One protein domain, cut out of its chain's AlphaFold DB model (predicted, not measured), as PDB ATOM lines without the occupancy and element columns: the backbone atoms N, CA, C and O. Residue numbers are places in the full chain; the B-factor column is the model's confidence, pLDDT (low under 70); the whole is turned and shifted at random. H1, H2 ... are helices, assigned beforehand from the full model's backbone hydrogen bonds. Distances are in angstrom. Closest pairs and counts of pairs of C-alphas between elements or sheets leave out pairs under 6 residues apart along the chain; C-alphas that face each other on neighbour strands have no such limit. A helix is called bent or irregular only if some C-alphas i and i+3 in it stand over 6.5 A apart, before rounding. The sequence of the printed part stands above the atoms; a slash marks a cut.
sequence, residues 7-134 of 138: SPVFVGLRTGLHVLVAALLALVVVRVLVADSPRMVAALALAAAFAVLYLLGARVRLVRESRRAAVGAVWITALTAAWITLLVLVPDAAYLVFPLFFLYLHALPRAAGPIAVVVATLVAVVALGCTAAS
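What this domain is: This is residues 7 to 134 of the 138 residues of an uncharacterized protein of Clavibacter michiganensis subsp. michiganensis (UniProt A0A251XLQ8). Five long helices run alternately one way and the other in an up-and-down bundle: H1, H2, H3 and H4 make a four-cornered group, and H5 packs on the side of H4 that is away from H1, reaching H3 with only a short stretch. H1 slants away from H2 toward its first residues, and residues 7 to 12 stick out at one end. The printed part has 128 residues with five named helices, H1 to H5 in chain order, and no named strand; the class is all helix. It is compact, with a radius of gyration of the C-alphas of 15.1 A, and elongated, spanning 45 by 26 by 24 A.

Where its parts are: Find C-alpha 7 at (171.172, 137.893, 177.972); from there H1, residues 7 to 35, runs 42.1 A to C-alpha 35 at (135.566, 128.189, 157.647). Next look at H2, residues 40 to 60, which is 30.6 A long. H3, residues 65 to 89, measures 36.5 A and is irregular: C-alphas 66 and 69 are 7.2 A apart. H4, residues 91 to 107, is 25.5 A long and has a kink of 35 degrees near residue 99. H5, residues 112 to 132, runs 29.9 A and ends with C-alpha 132 at (131.493, 144.395, 160.975).

How they stand to each other: H3 and H4 are the hub, touching three helices each. Their own closest C-alphas, of Leu 87 and Ala 93, are 4.9 A apart, in a hairpin with a shallow tilt of 12 degrees. H4 touches H1, closest at the C-alphas of Val 21 and Pro 99, 5.8 A apart; they run opposite ways at a shallow tilt of 18 degrees. H3 touches H2 in a hairpin, closest at the C-alphas of Phe 50 and Ala 82, 6.1 A apart. H1 touches H2 with residues 25 to 33 alone, in a hairpin at a shallow tilt of 13 degrees; their closest C-alphas, of Val 32 and Met 40, are 6.0 A apart. H4 and H5 form a hairpin at a shallow tilt of 5 degrees, with the C-alphas of Leu 105 and Gly 113 closest at 4.2 A. H3 touches H5 with residues 84 to 88 alone, and these two run the same way at a shallow tilt of 10 degrees; the C-alphas of Val 88 and Ala 127 are closest, at 7.3 A. H1 is apart from H3 and H5, and H2 from H4 and H5. Check the backbones: each O i to N i+4 pair is within hydrogen-bond range in H1 and H5, against 14 of 17 in H2, 19 of 21 in H3 and 7 of 13 in H4.

The domain as a whole: The C-alphas of Ser 7 and Ser 134, the two farthest apart, are 48.1 A from each other. The printed part has no cut, and the four links are tight. Look for low confidence at residues 7 to 10 and 133 to 134, under 70 in pLDDT; the mean of the printed part of this model is 85.2.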
ATOM      1  N   SER A   7     171.170 138.922 179.025       61.22
ATOM      2  CA  SER A   7     171.172 137.893 177.972       61.22
ATOM      3  C   SER A   7     170.028 136.871 178.104       61.22
ATOM      4  O   SER A   7     169.412 136.574 177.076       61.22
ATOM      5  N   PRO A   8     169.633 136.410 179.312       65.25
ATOM      6  CA  PRO A   8     168.509 135.488 179.460       65.25
ATOM      7  C   PRO A   8     167.179 136.148 179.089       65.25
ATOM      8  O   PRO A   8     166.321 135.510 178.488       65.25
ATOM      9  N   VAL A   9     167.020 137.443 179.387       67.75
ATOM     10  CA  VAL A   9     165.792 138.206 179.111       67.75
ATOM     11  C   VAL A   9     165.606 138.417 177.610       67.75
ATOM     12  O   VAL A   9     164.513 138.205 177.092       67.75
ATOM     13  N   PHE A  10     166.669 138.768 176.879       68.06
ATOM     14  CA  PHE A  10     166.597 138.898 175.420       68.06
ATOM     15  C   PHE A  10     166.321 137.562 174.725       68.06
ATOM     16  O   PHE A  10     165.590 137.530 173.733       68.06
ATOM     17  N   VAL A  11     166.871 136.464 175.248       70.50
ATOM     18  CA  VAL A  11     166.567 135.114 174.761       70.50
ATOM     19  C   VAL A  11     165.111 134.758 175.062       70.50
ATOM     20  O   VAL A  11     164.401 134.345 174.152       70.50
ATOM     21  N   GLY A  12     164.634 135.002 176.284       70.81
ATOM     22  CA  GLY A  12     163.244 134.778 176.680       70.81
ATOM     23  C   GLY A  12     162.248 135.564 175.827       70.81
ATOM     24  O   GLY A  12     161.302 134.982 175.306       70.81
ATOM     25  N   LEU A  13     162.497 136.856 175.593       72.06
ATOM     26  CA  LEU A  13     161.665 137.700 174.726       72.06
ATOM     27  C   LEU A  13     161.652 137.208 173.277       72.06
ATOM     28  O   LEU A  13     160.600 137.174 172.642       72.06
ATOM     29  N   ARG A  14     162.807 136.797 172.744       76.06
ATOM     30  CA  ARG A  14     162.905 136.263 171.381       76.06
ATOM     31  C   ARG A  14     162.138 134.953 171.240       76.06
ATOM     32  O   ARG A  14     161.392 134.787 170.279       76.06
ATOM     33  N   THR A  15     162.306 134.045 172.197       73.12
ATOM     34  CA  THR A  15     161.587 132.770 172.239       73.12
ATOM     35  C   THR A  15     160.089 133.003 172.397       73.12
ATOM     36  O   THR A  15     159.316 132.422 171.647       73.12
ATOM     37  N   GLY A  16     159.679 133.915 173.280       75.81
ATOM     38  CA  GLY A  16     158.282 134.312 173.447       75.81
ATOM     39  C   GLY A  16     157.670 134.848 172.154       75.81
ATOM     40  O   GLY A  16     156.582 134.429 171.783       75.81
ATOM     41  N   LEU A  17     158.394 135.691 171.409       78.75
ATOM     42  CA  LEU A  17     157.945 136.202 170.111       78.75
ATOM     43  C   LEU A  17     157.787 135.068 169.083       78.75
ATOM     44  O   LEU A  17     156.781 135.022 168.383       78.75
ATOM     45  N   HIS A  18     158.734 134.127 169.021       79.38
ATOM     46  CA  HIS A  18     158.633 132.958 168.139       79.38
ATOM     47  C   HIS A  18     157.445 132.056 168.497       79.38
ATOM     48  O   HIS A  18     156.687 131.672 167.609       79.38
ATOM     49  N   VAL A  19     157.259 131.760 169.785       79.75
ATOM     50  CA  VAL A  19     156.134 130.956 170.288       79.75
ATOM     51  C   VAL A  19     154.808 131.645 169.982       79.75
ATOM     52  O   VAL A  19     153.885 131.006 169.490       79.75
ATOM     53  N   LEU A  20     154.727 132.953 170.211       78.69
ATOM     54  CA  LEU A  20     153.534 133.745 169.955       78.69
ATOM     55  C   LEU A  20     153.157 133.762 168.470       78.69
ATOM     56  O   LEU A  20     151.996 133.555 168.129       78.69
ATOM     57  N   VAL A  21     154.138 133.975 167.586       82.81
ATOM     58  CA  VAL A  21     153.926 133.909 166.132       82.81
ATOM     59  C   VAL A  21     153.445 132.523 165.727       82.81
ATOM     60  O   VAL A  21     152.466 132.421 164.997       82.81
ATOM     61  N   ALA A  22     154.095 131.465 166.216       83.19
ATOM     62  CA  ALA A  22     153.722 130.095 165.885       83.19
ATOM     63  C   ALA A  22     152.298 129.758 166.354       83.19
ATOM     64  O   ALA A  22     151.506 129.233 165.573       83.19
ATOM     65  N   ALA A  23     151.951 130.109 167.595       85.50
ATOM     66  CA  ALA A  23     150.639 129.838 168.175       85.50
ATOM     67  C   ALA A  23     149.516 130.579 167.438       85.50
ATOM     68  O   ALA A  23     148.497 129.983 167.093       85.50
ATOM     69  N   LEU A  24     149.706 131.868 167.148       84.31
ATOM     70  CA  LEU A  24     148.692 132.664 166.456       84.31
ATOM     71  C   LEU A  24     148.579 132.307 164.975       84.31
ATOM     72  O   LEU A  24     147.481 132.324 164.427       84.31
ATOM     73  N   LEU A  25     149.681 131.931 164.325       83.56
ATOM     74  CA  LEU A  25     149.624 131.440 162.953       83.56
ATOM     75  C   LEU A  25     148.892 130.096 162.877       83.56
ATOM     76  O   LEU A  25     148.060 129.910 161.992       83.56
ATOM     77  N   ALA A  26     149.145 129.190 163.825       86.81
ATOM     78  CA  ALA A  26     148.404 127.937 163.935       86.81
ATOM     79  C   ALA A  26     146.904 128.194 164.141       86.81
ATOM     80  O   ALA A  26     146.084 127.568 163.472       86.81
ATOM     81  N   LEU A  27     146.540 129.164 164.988       83.88
ATOM     82  CA  LEU A  27     145.149 129.584 165.165       83.88
ATOM     83  C   LEU A  27     144.518 130.047 163.842       83.88
ATOM     84  O   LEU A  27     143.428 129.595 163.509       83.88
ATOM     85  N   VAL A  28     145.198 130.903 163.071       85.19
ATOM     86  CA  VAL A  28     144.701 131.370 161.761       85.19
ATOM     87  C   VAL A  28     144.518 130.205 160.788       85.19
ATOM     88  O   VAL A  28     143.490 130.131 160.122       85.19
ATOM     89  N   VAL A  29     145.468 129.268 160.731       87.38
ATOM     90  CA  VAL A  29     145.357 128.069 159.886       87.38
ATOM     91  C   VAL A  29     144.142 127.232 160.282       87.38
ATOM     92  O   VAL A  29     143.345 126.879 159.418       87.38
ATOM     93  N   VAL A  30     143.945 126.967 161.577       89.06
ATOM     94  CA  VAL A  30     142.769 126.233 162.071       89.06
ATOM     95  C   VAL A  30     141.477 126.958 161.695       89.06
ATOM     96  O   VAL A  30     140.554 126.330 161.188       89.06
ATOM     97  N   ARG A  31     141.414 128.282 161.874       84.69
ATOM     98  CA  ARG A  31     140.245 129.097 161.503       84.69
ATOM     99  C   ARG A  31     139.922 129.010 160.014       84.69
ATOM    100  O   ARG A  31     138.763 128.831 159.659       84.69
ATOM    101  N   VAL A  32     140.942 129.090 159.160       84.44
ATOM    102  CA  VAL A  32     140.802 128.955 157.705       84.44
ATOM    103  C   VAL A  32     140.243 127.588 157.318       84.44
ATOM    104  O   VAL A  32     139.351 127.522 156.478       84.44
ATOM    105  N   LEU A  33     140.741 126.519 157.944       86.75
ATOM    106  CA  LEU A  33     140.278 125.152 157.692       86.75
ATOM    107  C   LEU A  33     138.836 124.929 158.174       86.75
ATOM    108  O   LEU A  33     138.079 124.233 157.513       86.75
ATOM    109  N   VAL A  34     138.446 125.531 159.302       88.19
ATOM    110  CA  VAL A  34     137.080 125.422 159.849       88.19
ATOM    111  C   VAL A  34     136.063 126.208 159.017       88.19
ATOM    112  O   VAL A  34     134.918 125.785 158.904       88.19
ATOM    113  N   ALA A  35     136.458 127.347 158.444       82.69
ATOM    114  CA  ALA A  35     135.566 128.189 157.647       82.69
ATOM    115  C   ALA A  35     135.238 127.617 156.252       82.69
ATOM    116  O   ALA A  35     134.320 128.128 155.618       82.69
ATOM    117  N   ASP A  36     136.005 126.627 155.770       77.81
ATOM    118  CA  ASP A  36     135.826 125.909 154.492       77.81
ATOM    119  C   ASP A  36     135.411 126.806 153.304       77.81
ATOM    120  O   ASP A  36     134.437 126.586 152.587       77.81
ATOM    121  N   SER A  37     136.148 127.905 153.129       80.56
ATOM    122  CA  SER A  37     135.868 128.908 152.100       80.56
ATOM    123  C   SER A  37     136.553 128.554 150.772       80.56
ATOM    124  O   SER A  37     137.685 128.068 150.784       80.56
ATOM    125  N   PRO A  38     136.002 128.939 149.601       83.31
ATOM    126  CA  PRO A  38     136.707 128.831 148.315       83.31
ATOM    127  C   PRO A  38     138.059 129.573 148.280       83.31
ATOM    128  O   PRO A  38     138.899 129.305 147.423       83.31
ATOM    129  N   ARG A  39     138.306 130.498 149.220       85.31
ATOM    130  CA  ARG A  39     139.584 131.217 149.376       85.31
ATOM    131  C   ARG A  39     140.590 130.496 150.282       85.31
ATOM    132  O   ARG A  39     141.686 131.015 150.488       85.31
ATOM    133  N   MET A  40     140.251 129.316 150.807       87.00
ATOM    134  CA  MET A  40     141.061 128.550 151.760       87.00
ATOM    135  C   MET A  40     142.493 128.337 151.268       87.00
ATOM    136  O   MET A  40     143.442 128.658 151.980       87.00
ATOM    137  N   VAL A  41     142.667 127.856 150.034       88.19
ATOM    138  CA  VAL A  41     143.999 127.574 149.472       88.19
ATOM    139  C   VAL A  41     144.856 128.842 149.416       88.19
ATOM    140  O   VAL A  41     146.026 128.813 149.793       88.19
ATOM    141  N   ALA A  42     144.267 129.971 149.013       89.81
ATOM    142  CA  ALA A  42     144.963 131.253 148.972       89.81
ATOM    143  C   ALA A  42     145.354 131.740 150.379       89.81
ATOM    144  O   ALA A  42     146.481 132.195 150.578       89.81
ATOM    145  N   ALA A  43     144.463 131.601 151.367       88.12
ATOM    146  CA  ALA A  43     144.740 131.974 152.752       88.12
ATOM    147  C   ALA A  43     145.838 131.098 153.384       88.12
ATOM    148  O   ALA A  43     146.741 131.622 154.034       88.12
ATOM    149  N   LEU A  44     145.826 129.782 153.139       89.69
ATOM    150  CA  LEU A  44     146.882 128.871 153.594       89.69
ATOM    151  C   LEU A  44     148.228 129.176 152.929       89.69
ATOM    152  O   LEU A  44     149.255 129.201 153.608       89.69
ATOM    153  N   ALA A  45     148.235 129.459 151.623       91.88
ATOM    154  CA  ALA A  45     149.447 129.849 150.907       91.88
ATOM    155  C   ALA A  45     150.040 131.154 151.464       91.88
ATOM    156  O   ALA A  45     151.248 131.241 151.682       91.88
ATOM    157  N   LEU A  46     149.198 132.147 151.765       90.81
ATOM    158  CA  LEU A  46     149.618 133.393 152.409       90.81
ATOM    159  C   LEU A  46     150.120 133.178 153.843       90.81
ATOM    160  O   LEU A  46     151.120 133.781 154.227       90.81
ATOM    161  N   ALA A  47     149.482 132.303 154.623       89.62
ATOM    162  CA  ALA A  47     149.932 131.943 155.968       89.62
ATOM    163  C   ALA A  47     151.314 131.266 155.931       89.62
ATOM    164  O   ALA A  47     152.209 131.622 156.702       89.62
ATOM    165  N   ALA A  48     151.526 130.350 154.982       90.25
ATOM    166  CA  ALA A  48     152.824 129.732 154.741       90.25
ATOM    167  C   ALA A  48     153.870 130.765 154.290       90.25
ATOM    168  O   ALA A  48     154.988 130.778 154.809       90.25
ATOM    169  N   ALA A  49     153.507 131.680 153.386       91.75
ATOM    170  CA  ALA A  49     154.383 132.763 152.953       91.75
ATOM    171  C   ALA A  49     154.777 133.678 154.123       91.75
ATOM    172  O   ALA A  49     155.954 133.999 154.275       91.75
ATOM    173  N   PHE A  50     153.830 134.035 154.994       91.19
ATOM    174  CA  PHE A  50     154.096 134.805 156.209       91.19
ATOM    175  C   PHE A  50     155.085 134.077 157.130       91.19
ATOM    176  O   PHE A  50     156.046 134.688 157.600       91.19
ATOM    177  N   ALA A  51     154.916 132.764 157.335       88.38
ATOM    178  CA  ALA A  51     155.842 131.949 158.124       88.38
ATOM    179  C   ALA A  51     157.260 131.959 157.542       88.38
ATOM    180  O   ALA A  51     158.235 132.196 158.255       88.38
ATOM    181  N   VAL A  52     157.377 131.735 156.231       90.31
ATOM    182  CA  VAL A  52     158.662 131.726 155.523       90.31
ATOM    183  C   VAL A  52     159.329 133.093 155.623       90.31
ATOM    184  O   VAL A  52     160.484 133.174 156.044       90.31
ATOM    185  N   LEU A  53     158.602 134.176 155.327       90.25
ATOM    186  CA  LEU A  53     159.099 135.543 155.481       90.25
ATOM    187  C   LEU A  53     159.583 135.785 156.910       90.25
ATOM    188  O   LEU A  53     160.686 136.291 157.103       90.25
ATOM    189  N   TYR A  54     158.817 135.369 157.915       86.69
ATOM    190  CA  TYR A  54     159.183 135.537 159.316       86.69
ATOM    191  C   TYR A  54     160.495 134.813 159.666       86.69
ATOM    192  O   TYR A  54     161.379 135.399 160.298       86.69
ATOM    193  N   LEU A  55     160.680 133.582 159.181       86.00
ATOM    194  CA  LEU A  55     161.919 132.816 159.360       86.00
ATOM    195  C   LEU A  55     163.114 133.448 158.626       86.00
ATOM    196  O   LEU A  55     164.226 133.473 159.167       86.00
ATOM    197  N   LEU A  56     162.900 134.027 157.439       86.69
ATOM    198  CA  LEU A  56     163.932 134.768 156.699       86.69
ATOM    199  C   LEU A  56     164.466 135.974 157.489       86.69
ATOM    200  O   LEU A  56     165.627 136.350 157.320       86.69
ATOM    201  N   GLY A  57     163.689 136.514 158.429       80.75
ATOM    202  CA  GLY A  57     164.123 137.554 159.364       80.75
ATOM    203  C   GLY A  57     165.383 137.216 160.156       80.75
ATOM    204  O   GLY A  57     166.196 138.094 160.455       80.75
ATOM    205  N   ALA A  58     165.607 135.932 160.456       77.31
ATOM    206  CA  ALA A  58     166.834 135.487 161.113       77.31
ATOM    207  C   ALA A  58     168.081 135.776 160.261       77.31
ATOM    208  O   ALA A  58     169.143 136.082 160.805       77.31
ATOM    209  N   ARG A  59     167.944 135.749 158.928       80.00
ATOM    210  CA  ARG A  59     169.029 136.002 157.971       80.00
ATOM    211  C   ARG A  59     169.382 137.483 157.849       80.00
ATOM    212  O   ARG A  59     170.521 137.788 157.522       80.00
ATOM    213  N   VAL A  60     168.479 138.405 158.200       78.94
ATOM    214  CA  VAL A  60     168.760 139.859 158.210       78.94
ATOM    215  C   VAL A  60     169.932 140.196 159.141       78.94
ATOM    216  O   VAL A  60     170.685 141.134 158.890       78.94
ATOM    217  N   ARG A  61     170.148 139.403 160.203       73.75
ATOM    218  CA  ARG A  61     171.288 139.564 161.124       73.75
ATOM    219  C   ARG A  61     172.640 139.193 160.509       73.75
ATOM    220  O   ARG A  61     173.653 139.622 161.042       73.75
ATOM    221  N   LEU A  62     172.648 138.435 159.412       78.69
ATOM    222  CA  LEU A  62     173.857 138.016 158.695       78.69
ATOM    223  C   LEU A  62     174.279 139.029 157.615       78.69
ATOM    224  O   LEU A  62     175.349 138.895 157.027       78.69
ATOM    225  N   VAL A  63     173.441 140.029 157.327       83.31
ATOM    226  CA  VAL A  63     173.721 141.062 156.323       83.31
ATOM    227  C   VAL A  63     174.673 142.112 156.902       83.31
ATOM    228  O   VAL A  63     174.591 142.453 158.082       83.31
ATOM    229  N   ARG A  64     175.552 142.664 156.050       82.31
ATOM    230  CA  ARG A  64     176.465 143.768 156.399       82.31
ATOM    231  C   ARG A  64     175.714 144.903 157.101       82.31
ATOM    232  O   ARG A  64     174.642 145.308 156.649       82.31
ATOM    233  N   GLU A  65     176.322 145.459 158.145       81.00
ATOM    234  CA  GLU A  65     175.735 146.503 158.995       81.00
ATOM    235  C   GLU A  65     175.169 147.687 158.193       81.00
ATOM    236  O   GLU A  65     174.028 148.089 158.415       81.00
ATOM    237  N   SER A  66     175.893 148.143 157.165       83.75
ATOM    238  CA  SER A  66     175.480 149.250 156.290       83.75
ATOM    239  C   SER A  66     174.183 149.006 155.507       83.75
ATOM    240  O   SER A  66     173.503 149.960 155.144       83.75
ATOM    241  N   ARG A  67     173.812 147.745 155.244       85.06
ATOM    242  CA  ARG A  67     172.565 147.378 154.541       85.06
ATOM    243  C   ARG A  67     171.489 146.833 155.472       85.06
ATOM    244  O   ARG A  67     170.345 146.670 155.053       85.06
ATOM    245  N   ARG A  68     171.832 146.556 156.730       83.38
ATOM    246  CA  ARG A  68     170.958 145.873 157.686       83.38
ATOM    247  C   ARG A  68     169.662 146.639 157.951       83.38
ATOM    248  O   ARG A  68     168.609 146.015 158.020       83.38
ATOM    249  N   ALA A  69     169.729 147.967 158.048       82.62
ATOM    250  CA  ALA A  69     168.549 148.810 158.249       82.62
ATOM    251  C   ALA A  69     167.589 148.758 157.049       82.62
ATOM    252  O   ALA A  69     166.397 148.529 157.230       82.62
ATOM    253  N   ALA A  70     168.110 148.895 155.826       86.25
ATOM    254  CA  ALA A  70     167.303 148.850 154.607       86.25
ATOM    255  C   ALA A  70     166.672 147.466 154.387       86.25
ATOM    256  O   ALA A  70     165.475 147.360 154.145       86.25
ATOM    257  N   VAL A  71     167.457 146.393 154.537       87.50
ATOM    258  CA  VAL A  71     166.950 145.016 154.409       87.50
ATOM    259  C   VAL A  71     165.936 144.697 155.509       87.50
ATOM    260  O   VAL A  71     164.920 144.066 155.235       87.50
ATOM    261  N   GLY A  72     166.174 145.166 156.738       86.44
ATOM    262  CA  GLY A  72     165.224 145.044 157.840       86.44
ATOM    263  C   GLY A  72     163.908 145.767 157.557       86.44
ATOM    264  O   GLY A  72     162.851 145.185 157.770       86.44
ATOM    265  N   ALA A  73     163.959 146.987 157.016       86.88
ATOM    266  CA  ALA A  73     162.765 147.731 156.626       86.88
ATOM    267  C   ALA A  73     161.975 147.002 155.529       86.88
ATOM    268  O   ALA A  73     160.779 146.796 155.689       86.88
ATOM    269  N   VAL A  74     162.640 146.532 154.467       91.50
ATOM    270  CA  VAL A  74     161.993 145.751 153.393       91.50
ATOM    271  C   VAL A  74     161.343 144.481 153.942       91.50
ATOM    272  O   VAL A  74     160.211 144.163 153.589       91.50
ATOM    273  N   TRP A  75     162.036 143.773 154.833       93.06
ATOM    274  CA  TRP A  75     161.519 142.566 155.470       93.06
ATOM    275  C   TRP A  75     160.277 142.837 156.328       93.06
ATOM    276  O   TRP A  75     159.285 142.115 156.217       93.06
ATOM    277  N   ILE A  76     160.310 143.894 157.142       90.75
ATOM    278  CA  ILE A  76     159.164 144.321 157.947       90.75
ATOM    279  C   ILE A  76     157.990 144.701 157.046       90.75
ATOM    280  O   ILE A  76     156.895 144.188 157.250       90.75
ATOM    281  N   THR A  77     158.220 145.503 156.007       92.31
ATOM    282  CA  THR A  77     157.175 145.890 155.050       92.31
ATOM    283  C   THR A  77     156.551 144.675 154.364       92.31
ATOM    284  O   THR A  77     155.331 144.617 154.226       92.31
ATOM    285  N   ALA A  78     157.352 143.676 153.979       93.56
ATOM    286  CA  ALA A  78     156.850 142.442 153.377       93.56
ATOM    287  C   ALA A  78     155.965 141.636 154.345       93.56
ATOM    288  O   ALA A  78     154.905 141.154 153.948       93.56
ATOM    289  N   LEU A  79     156.362 141.524 155.619       92.69
ATOM    290  CA  LEU A  79     155.549 140.876 156.653       92.69
ATOM    291  C   LEU A  79     154.238 141.621 156.905       92.69
ATOM    292  O   LEU A  79     153.183 140.991 156.975       92.69
ATOM    293  N   THR A  80     154.290 142.949 157.006       93.00
ATOM    294  CA  THR A  80     153.098 143.783 157.186       93.00
ATOM    295  C   THR A  80     152.149 143.647 155.998       93.00
ATOM    296  O   THR A  80     150.953 143.477 156.202       93.00
ATOM    297  N   ALA A  81     152.662 143.656 154.764       94.94
ATOM    298  CA  ALA A  81     151.847 143.487 153.565       94.94
ATOM    299  C   ALA A  81     151.163 142.112 153.527       94.94
ATOM    300  O   ALA A  81     149.951 142.045 153.342       94.94
ATOM    301  N   ALA A  82     151.911 141.030 153.779       93.38
ATOM    302  CA  ALA A  82     151.357 139.677 153.836       93.38
ATOM    303  C   ALA A  82     150.270 139.545 154.915       93.38
ATOM    304  O   ALA A  82     149.232 138.925 154.682       93.38
ATOM    305  N   TRP A  83     150.476 140.171 156.077       95.19
ATOM    306  CA  TRP A  83     149.477 140.231 157.140       95.19
ATOM    307  C   TRP A  83     148.215 140.995 156.725       95.19
ATOM    308  O   TRP A  83     147.119 140.491 156.943       95.19
ATOM    309  N   ILE A  84     148.344 142.160 156.083       93.44
ATOM    310  CA  ILE A  84     147.189 142.920 155.577       93.44
ATOM    311  C   ILE A  84     146.412 142.090 154.552       93.44
ATOM    312  O   ILE A  84     145.186 142.047 154.600       93.44
ATOM    313  N   THR A  85     147.103 141.388 153.649       92.56
ATOM    314  CA  THR A  85     146.438 140.499 152.691       92.56
ATOM    315  C   THR A  85     145.689 139.378 153.414       92.56
ATOM    316  O   THR A  85     144.518 139.154 153.120       92.56
ATOM    317  N   LEU A  86     146.305 138.723 154.408       86.88
ATOM    318  CA  LEU A  86     145.623 137.724 155.240       86.88
ATOM    319  C   LEU A  86     144.397 138.297 155.954       86.88
ATOM    320  O   LEU A  86     143.365 137.641 155.968       86.88
ATOM    321  N   LEU A  87     144.496 139.511 156.494       89.62
ATOM    322  CA  LEU A  87     143.412 140.196 157.198       89.62
ATOM    323  C   LEU A  87     142.193 140.440 156.305       89.62
ATOM    324  O   LEU A  87     141.063 140.304 156.763       89.62
ATOM    325  N   VAL A  88     142.416 140.755 155.027       88.94
ATOM    326  CA  VAL A  88     141.339 140.926 154.038       88.94
ATOM    327  C   VAL A  88     140.678 139.590 153.681       88.94
ATOM    328  O   VAL A  88     139.477 139.549 153.419       88.94
ATOM    329  N   LEU A  89     141.437 138.490 153.654       84.88
ATOM    330  CA  LEU A  89     140.876 137.163 153.384       84.88
ATOM    331  C   LEU A  89     140.175 136.567 154.613       84.88
ATOM    332  O   LEU A  89     139.188 135.850 154.455       84.88
ATOM    333  N   VAL A  90     140.714 136.819 155.808       84.88
ATOM    334  CA  VAL A  90     140.358 136.158 157.065       84.88
ATOM    335  C   VAL A  90     140.434 137.182 158.206       84.88
ATOM    336  O   VAL A  90     141.536 137.526 158.642       84.88
ATOM    337  N   PRO A  91     139.295 137.634 158.759       85.88
ATOM    338  CA  PRO A  91     139.279 138.617 159.846       85.88
ATOM    339  C   PRO A  91     140.067 138.177 161.090       85.88
ATOM    340  O   PRO A  91     140.704 139.002 161.745       85.88
ATOM    341  N   ASP A  92     140.106 136.870 161.383       84.69
ATOM    342  CA  ASP A  92     140.890 136.302 162.490       84.69
ATOM    343  C   ASP A  92     142.405 136.558 162.352       84.69
ATOM    344  O   ASP A  92     143.136 136.531 163.343       84.69
ATOM    345  N   ALA A  93     142.917 136.873 161.156       86.62
ATOM    346  CA  ALA A  93     144.318 137.257 160.998       86.62
ATOM    347  C   ALA A  93     144.659 138.573 161.724       86.62
ATOM    348  O   ALA A  93     145.840 138.867 161.921       86.62
ATOM    349  N   ALA A  94     143.669 139.332 162.210       90.19
ATOM    350  CA  ALA A  94     143.886 140.469 163.101       90.19
ATOM    351  C   ALA A  94     144.717 140.092 164.334       90.19
ATOM    352  O   ALA A  94     145.535 140.895 164.777       90.19
ATOM    353  N   TYR A  95     144.601 138.860 164.846       88.00
ATOM    354  CA  TYR A  95     145.384 138.423 166.005       88.00
ATOM    355  C   TYR A  95     146.900 138.436 165.746       88.00
ATOM    356  O   TYR A  95     147.675 138.693 166.667       88.00
ATOM    357  N   LEU A  96     147.344 138.258 164.494       88.06
ATOM    358  CA  LEU A  96     148.762 138.343 164.116       88.06
ATOM    359  C   LEU A  96     149.350 139.756 164.266       88.06
ATOM    360  O   LEU A  96     150.573 139.905 164.268       88.06
ATOM    361  N   VAL A  97     148.524 140.790 164.454       91.75
ATOM    362  CA  VAL A  97     149.018 142.146 164.733       91.75
ATOM    363  C   VAL A  97     149.817 142.196 166.038       91.75
ATOM    364  O   VAL A  97     150.790 142.936 166.155       91.75
ATOM    365  N   PHE A  98     149.456 141.353 167.005       86.81
ATOM    366  CA  PHE A  98     150.085 141.323 168.317       86.81
ATOM    367  C   PHE A  98     151.578 140.945 168.253       86.81
ATOM    368  O   PHE A  98     152.405 141.733 168.715       86.81
ATOM    369  N   PRO A  99     151.992 139.823 167.629       85.62
ATOM    370  CA  PRO A  99     153.410 139.539 167.437       85.62
ATOM    371  C   PRO A  99     154.107 140.554 166.522       85.62
ATOM    372  O   PRO A  99     155.292 140.828 166.722       85.62
ATOM    373  N   LEU A 100     153.394 141.142 165.552       87.31
ATOM    374  CA  LEU A 100     153.942 142.200 164.703       87.31
ATOM    375  C   LEU A 100     154.291 143.458 165.504       87.31
ATOM    376  O   LEU A 100     155.329 144.053 165.233       87.31
ATOM    377  N   PHE A 101     153.523 143.826 166.534       89.56
ATOM    378  CA  PHE A 101     153.870 144.953 167.405       89.56
ATOM    379  C   PHE A 101     155.221 144.760 168.089       89.56
ATOM    380  O   PHE A 101     156.078 145.644 168.030       89.56
ATOM    381  N   PHE A 102     155.452 143.586 168.683       86.56
ATOM    382  CA  PHE A 102     156.757 143.271 169.266       86.56
ATOM    383  C   PHE A 102     157.855 143.286 168.209       86.56
ATOM    384  O   PHE A 102     158.962 143.758 168.470       86.56
ATOM    385  N   LEU A 103     157.547 142.801 167.006       87.38
ATOM    386  CA  LEU A 103     158.504 142.777 165.918       87.38
ATOM    387  C   LEU A 103     158.890 144.185 165.454       87.38
ATOM    388  O   LEU A 103     160.076 144.456 165.291       87.38
ATOM    389  N   TYR A 104     157.922 145.089 165.304       88.88
ATOM    390  CA  TYR A 104     158.153 146.486 164.949       88.88
ATOM    391  C   TYR A 104     159.007 147.184 166.001       88.88
ATOM    392  O   TYR A 104     160.025 147.778 165.662       88.88
ATOM    393  N   LEU A 105     158.652 147.054 167.279       86.88
ATOM    394  CA  LEU A 105     159.402 147.674 168.372       86.88
ATOM    395  C   LEU A 105     160.829 147.122 168.506       86.88
ATOM    396  O   LEU A 105     161.723 147.844 168.940       86.88
ATOM    397  N   HIS A 106     161.056 145.861 168.133       83.12
ATOM    398  CA  HIS A 106     162.371 145.230 168.233       83.12
ATOM    399  C   HIS A 106     163.256 145.434 166.993       83.12
ATOM    400  O   HIS A 106     164.481 145.487 167.114       83.12
ATOM    401  N   ALA A 107     162.666 145.476 165.797       82.88
ATOM    402  CA  ALA A 107     163.404 145.503 164.535       82.88
ATOM    403  C   ALA A 107     163.600 146.917 163.970       82.88
ATOM    404  O   ALA A 107     164.591 147.151 163.275       82.88
ATOM    405  N   LEU A 108     162.679 147.845 164.247       83.06
ATOM    406  CA  LEU A 108     162.752 149.223 163.763       83.06
ATOM    407  C   LEU A 108     163.527 150.126 164.740       83.06
ATOM    408  O   LEU A 108     163.610 149.841 165.936       83.06
ATOM    409  N   PRO A 109     164.094 151.244 164.252       80.69
ATOM    410  CA  PRO A 109     164.699 152.253 165.118       80.69
ATOM    411  C   PRO A 109     163.665 152.866 166.079       80.69
ATOM    412  O   PRO A 109     162.468 152.883 165.791       80.69
ATOM    413  N   ARG A 110     164.144 153.409 167.211       79.94
ATOM    414  CA  ARG A 110     163.338 153.810 168.389       79.94
ATOM    415  C   ARG A 110     162.025 154.545 168.089       79.94
ATOM    416  O   ARG A 110     161.037 154.263 168.753       79.94
ATOM    417  N   ALA A 111     162.006 155.470 167.130       85.00
ATOM    418  CA  ALA A 111     160.801 156.232 166.788       85.00
ATOM    419  C   ALA A 111     159.883 155.515 165.780       85.00
ATOM    420  O   ALA A 111     158.665 155.644 165.850       85.00
ATOM    421  N   ALA A 112     160.447 154.730 164.857       87.25
ATOM    422  CA  ALA A 112     159.681 154.072 163.799       87.25
ATOM    423  C   ALA A 112     158.858 152.882 164.317       87.25
ATOM    424  O   ALA A 112     157.775 152.624 163.798       87.25
ATOM    425  N   GLY A 113     159.333 152.188 165.358       87.00
ATOM    426  CA  GLY A 113     158.606 151.078 165.981       87.00
ATOM    427  C   GLY A 113     157.215 151.483 166.494       87.00
ATOM    428  O   GLY A 113     156.225 150.924 166.027       87.00
ATOM    429  N   PRO A 114     157.107 152.476 167.400       91.62
ATOM    430  CA  PRO A 114     155.817 152.960 167.893       91.62
ATOM    431  C   PRO A 114     154.902 153.502 166.789       91.62
ATOM    432  O   PRO A 114     153.706 153.226 166.801       91.62
ATOM    433  N   ILE A 115     155.453 154.216 165.800       92.75
ATOM    434  CA  ILE A 115     154.674 154.708 164.651       92.75
ATOM    435  C   ILE A 115     154.063 153.533 163.878       92.75
ATOM    436  O   ILE A 115     152.869 153.543 163.588       92.75
ATOM    437  N   ALA A 116     154.845 152.487 163.597       91.06
ATOM    438  CA  ALA A 116     154.354 151.293 162.912       91.06
ATOM    439  C   ALA A 116     153.272 150.553 163.719       91.06
ATOM    440  O   ALA A 116     152.316 150.051 163.131       91.06
ATOM    441  N   VAL A 117     153.377 150.526 165.054       92.94
ATOM    442  CA  VAL A 117     152.333 149.973 165.938       92.94
ATOM    443  C   VAL A 117     151.026 150.748 165.790       92.94
ATOM    444  O   VAL A 117     149.979 150.134 165.586       92.94
ATOM    445  N   VAL A 118     151.076 152.082 165.837       95.94
ATOM    446  CA  VAL A 118     149.887 152.932 165.664       95.94
ATOM    447  C   VAL A 118     149.260 152.700 164.292       95.94
ATOM    448  O   VAL A 118     148.063 152.437 164.204       95.94
ATOM    449  N   VAL A 119     150.063 152.713 163.226       95.44
ATOM    450  CA  VAL A 119     149.580 152.474 161.857       95.44
ATOM    451  C   VAL A 119     148.935 151.092 161.727       95.44
ATOM    452  O   VAL A 119     147.819 150.986 161.227       95.44
ATOM    453  N   ALA A 120     149.584 150.032 162.214       93.19
ATOM    454  CA  ALA A 120     149.035 148.679 162.146       93.19
ATOM    455  C   ALA A 120     147.760 148.518 162.990       93.19
ATOM    456  O   ALA A 120     146.844 147.805 162.584       93.19
ATOM    457  N   THR A 121     147.664 149.224 164.119       93.62
ATOM    458  CA  THR A 121     146.441 149.276 164.933       93.62
ATOM    459  C   THR A 121     145.302 149.919 164.152       93.62
ATOM    460  O   THR A 121     144.221 149.341 164.075       93.62
ATOM    461  N   LEU A 122     145.541 151.074 163.521       95.31
ATOM    462  CA  LEU A 122     144.536 151.747 162.695       95.31
ATOM    463  C   LEU A 122     144.071 150.855 161.540       95.31
ATOM    464  O   LEU A 122     142.872 150.743 161.310       95.31
ATOM    465  N   VAL A 123     144.995 150.164 160.866       94.19
ATOM    466  CA  VAL A 123     144.657 149.212 159.797       94.19
ATOM    467  C   VAL A 123     143.775 148.077 160.322       94.19
ATOM    468  O   VAL A 123     142.755 147.777 159.706       94.19
ATOM    469  N   ALA A 124     144.120 147.480 161.467       90.81
ATOM    470  CA  ALA A 124     143.321 146.414 162.072       90.81
ATOM    471  C   ALA A 124     141.914 146.898 162.456       90.81
ATOM    472  O   ALA A 124     140.927 146.239 162.134       90.81
ATOM    473  N   VAL A 125     141.816 148.066 163.098       92.50
ATOM    474  CA  VAL A 125     140.540 148.663 163.519       92.50
ATOM    475  C   VAL A 125     139.659 148.985 162.317       92.50
ATOM    476  O   VAL A 125     138.484 148.627 162.318       92.50
ATOM    477  N   VAL A 126     140.213 149.616 161.278       91.88
ATOM    478  CA  VAL A 126     139.463 149.950 160.060       91.88
ATOM    479  C   VAL A 126     139.007 148.680 159.343       91.88
ATOM    480  O   VAL A 126     137.836 148.576 158.998       91.88
ATOM    481  N   ALA A 127     139.881 147.686 159.167       88.50
ATOM    482  CA  ALA A 127     139.529 146.437 158.490       88.50
ATOM    483  C   ALA A 127     138.422 145.657 159.224       88.50
ATOM    484  O   ALA A 127     137.451 145.215 158.604       88.50
ATOM    485  N   LEU A 128     138.535 145.520 160.550       85.44
ATOM    486  CA  LEU A 128     137.522 144.856 161.372       85.44
ATOM    487  C   LEU A 128     136.216 145.656 161.416       85.44
ATOM    488  O   LEU A 128     135.146 145.070 161.295       85.44
ATOM    489  N   GLY A 129     136.299 146.983 161.525       84.56
ATOM    490  CA  GLY A 129     135.140 147.872 161.488       84.56
ATOM    491  C   GLY A 129     134.390 147.796 160.158       84.56
ATOM    492  O   GLY A 129     133.170 147.670 160.158       84.56
ATOM    493  N   CYS A 130     135.102 147.785 159.029       85.00
ATOM    494  CA  CYS A 130     134.504 147.613 157.704       85.00
ATOM    495  C   CYS A 130     133.854 146.236 157.524       85.00
ATOM    496  O   CYS A 130     132.802 146.151 156.904       85.00
ATOM    497  N   THR A 131     134.453 145.175 158.076       77.81
ATOM    498  CA  THR A 131     133.891 143.813 158.024       77.81
ATOM    499  C   THR A 131     132.658 143.684 158.927       77.81
ATOM    500  O   THR A 131     131.696 143.012 158.578       77.81
ATOM    501  N   ALA A 132     132.650 144.352 160.084       71.56
ATOM    502  CA  ALA A 132     131.493 144.395 160.975       71.56
ATOM    503  C   ALA A 132     130.346 145.259 160.415       71.56
ATOM    504  O   ALA A 132     129.178 144.980 160.674       71.56
ATOM    505  N   ALA A 133     130.675 146.298 159.640       68.44
ATOM    506  CA  ALA A 133     129.714 147.198 159.002       68.44
ATOM    507  C   ALA A 133     129.061 146.626 157.732       68.44
ATOM    508  O   ALA A 133     128.148 147.253 157.198       68.44
ATOM    509  N   SER A 134     129.475 145.444 157.264       56.09
ATOM    510  CA  SER A 134     128.840 144.711 156.163       56.09
ATOM    511  C   SER A 134     128.038 143.490 156.655       56.09
ATOM    512  O   SER A 134     128.379 142.350 156.341       56.09
TER     513      SER A 134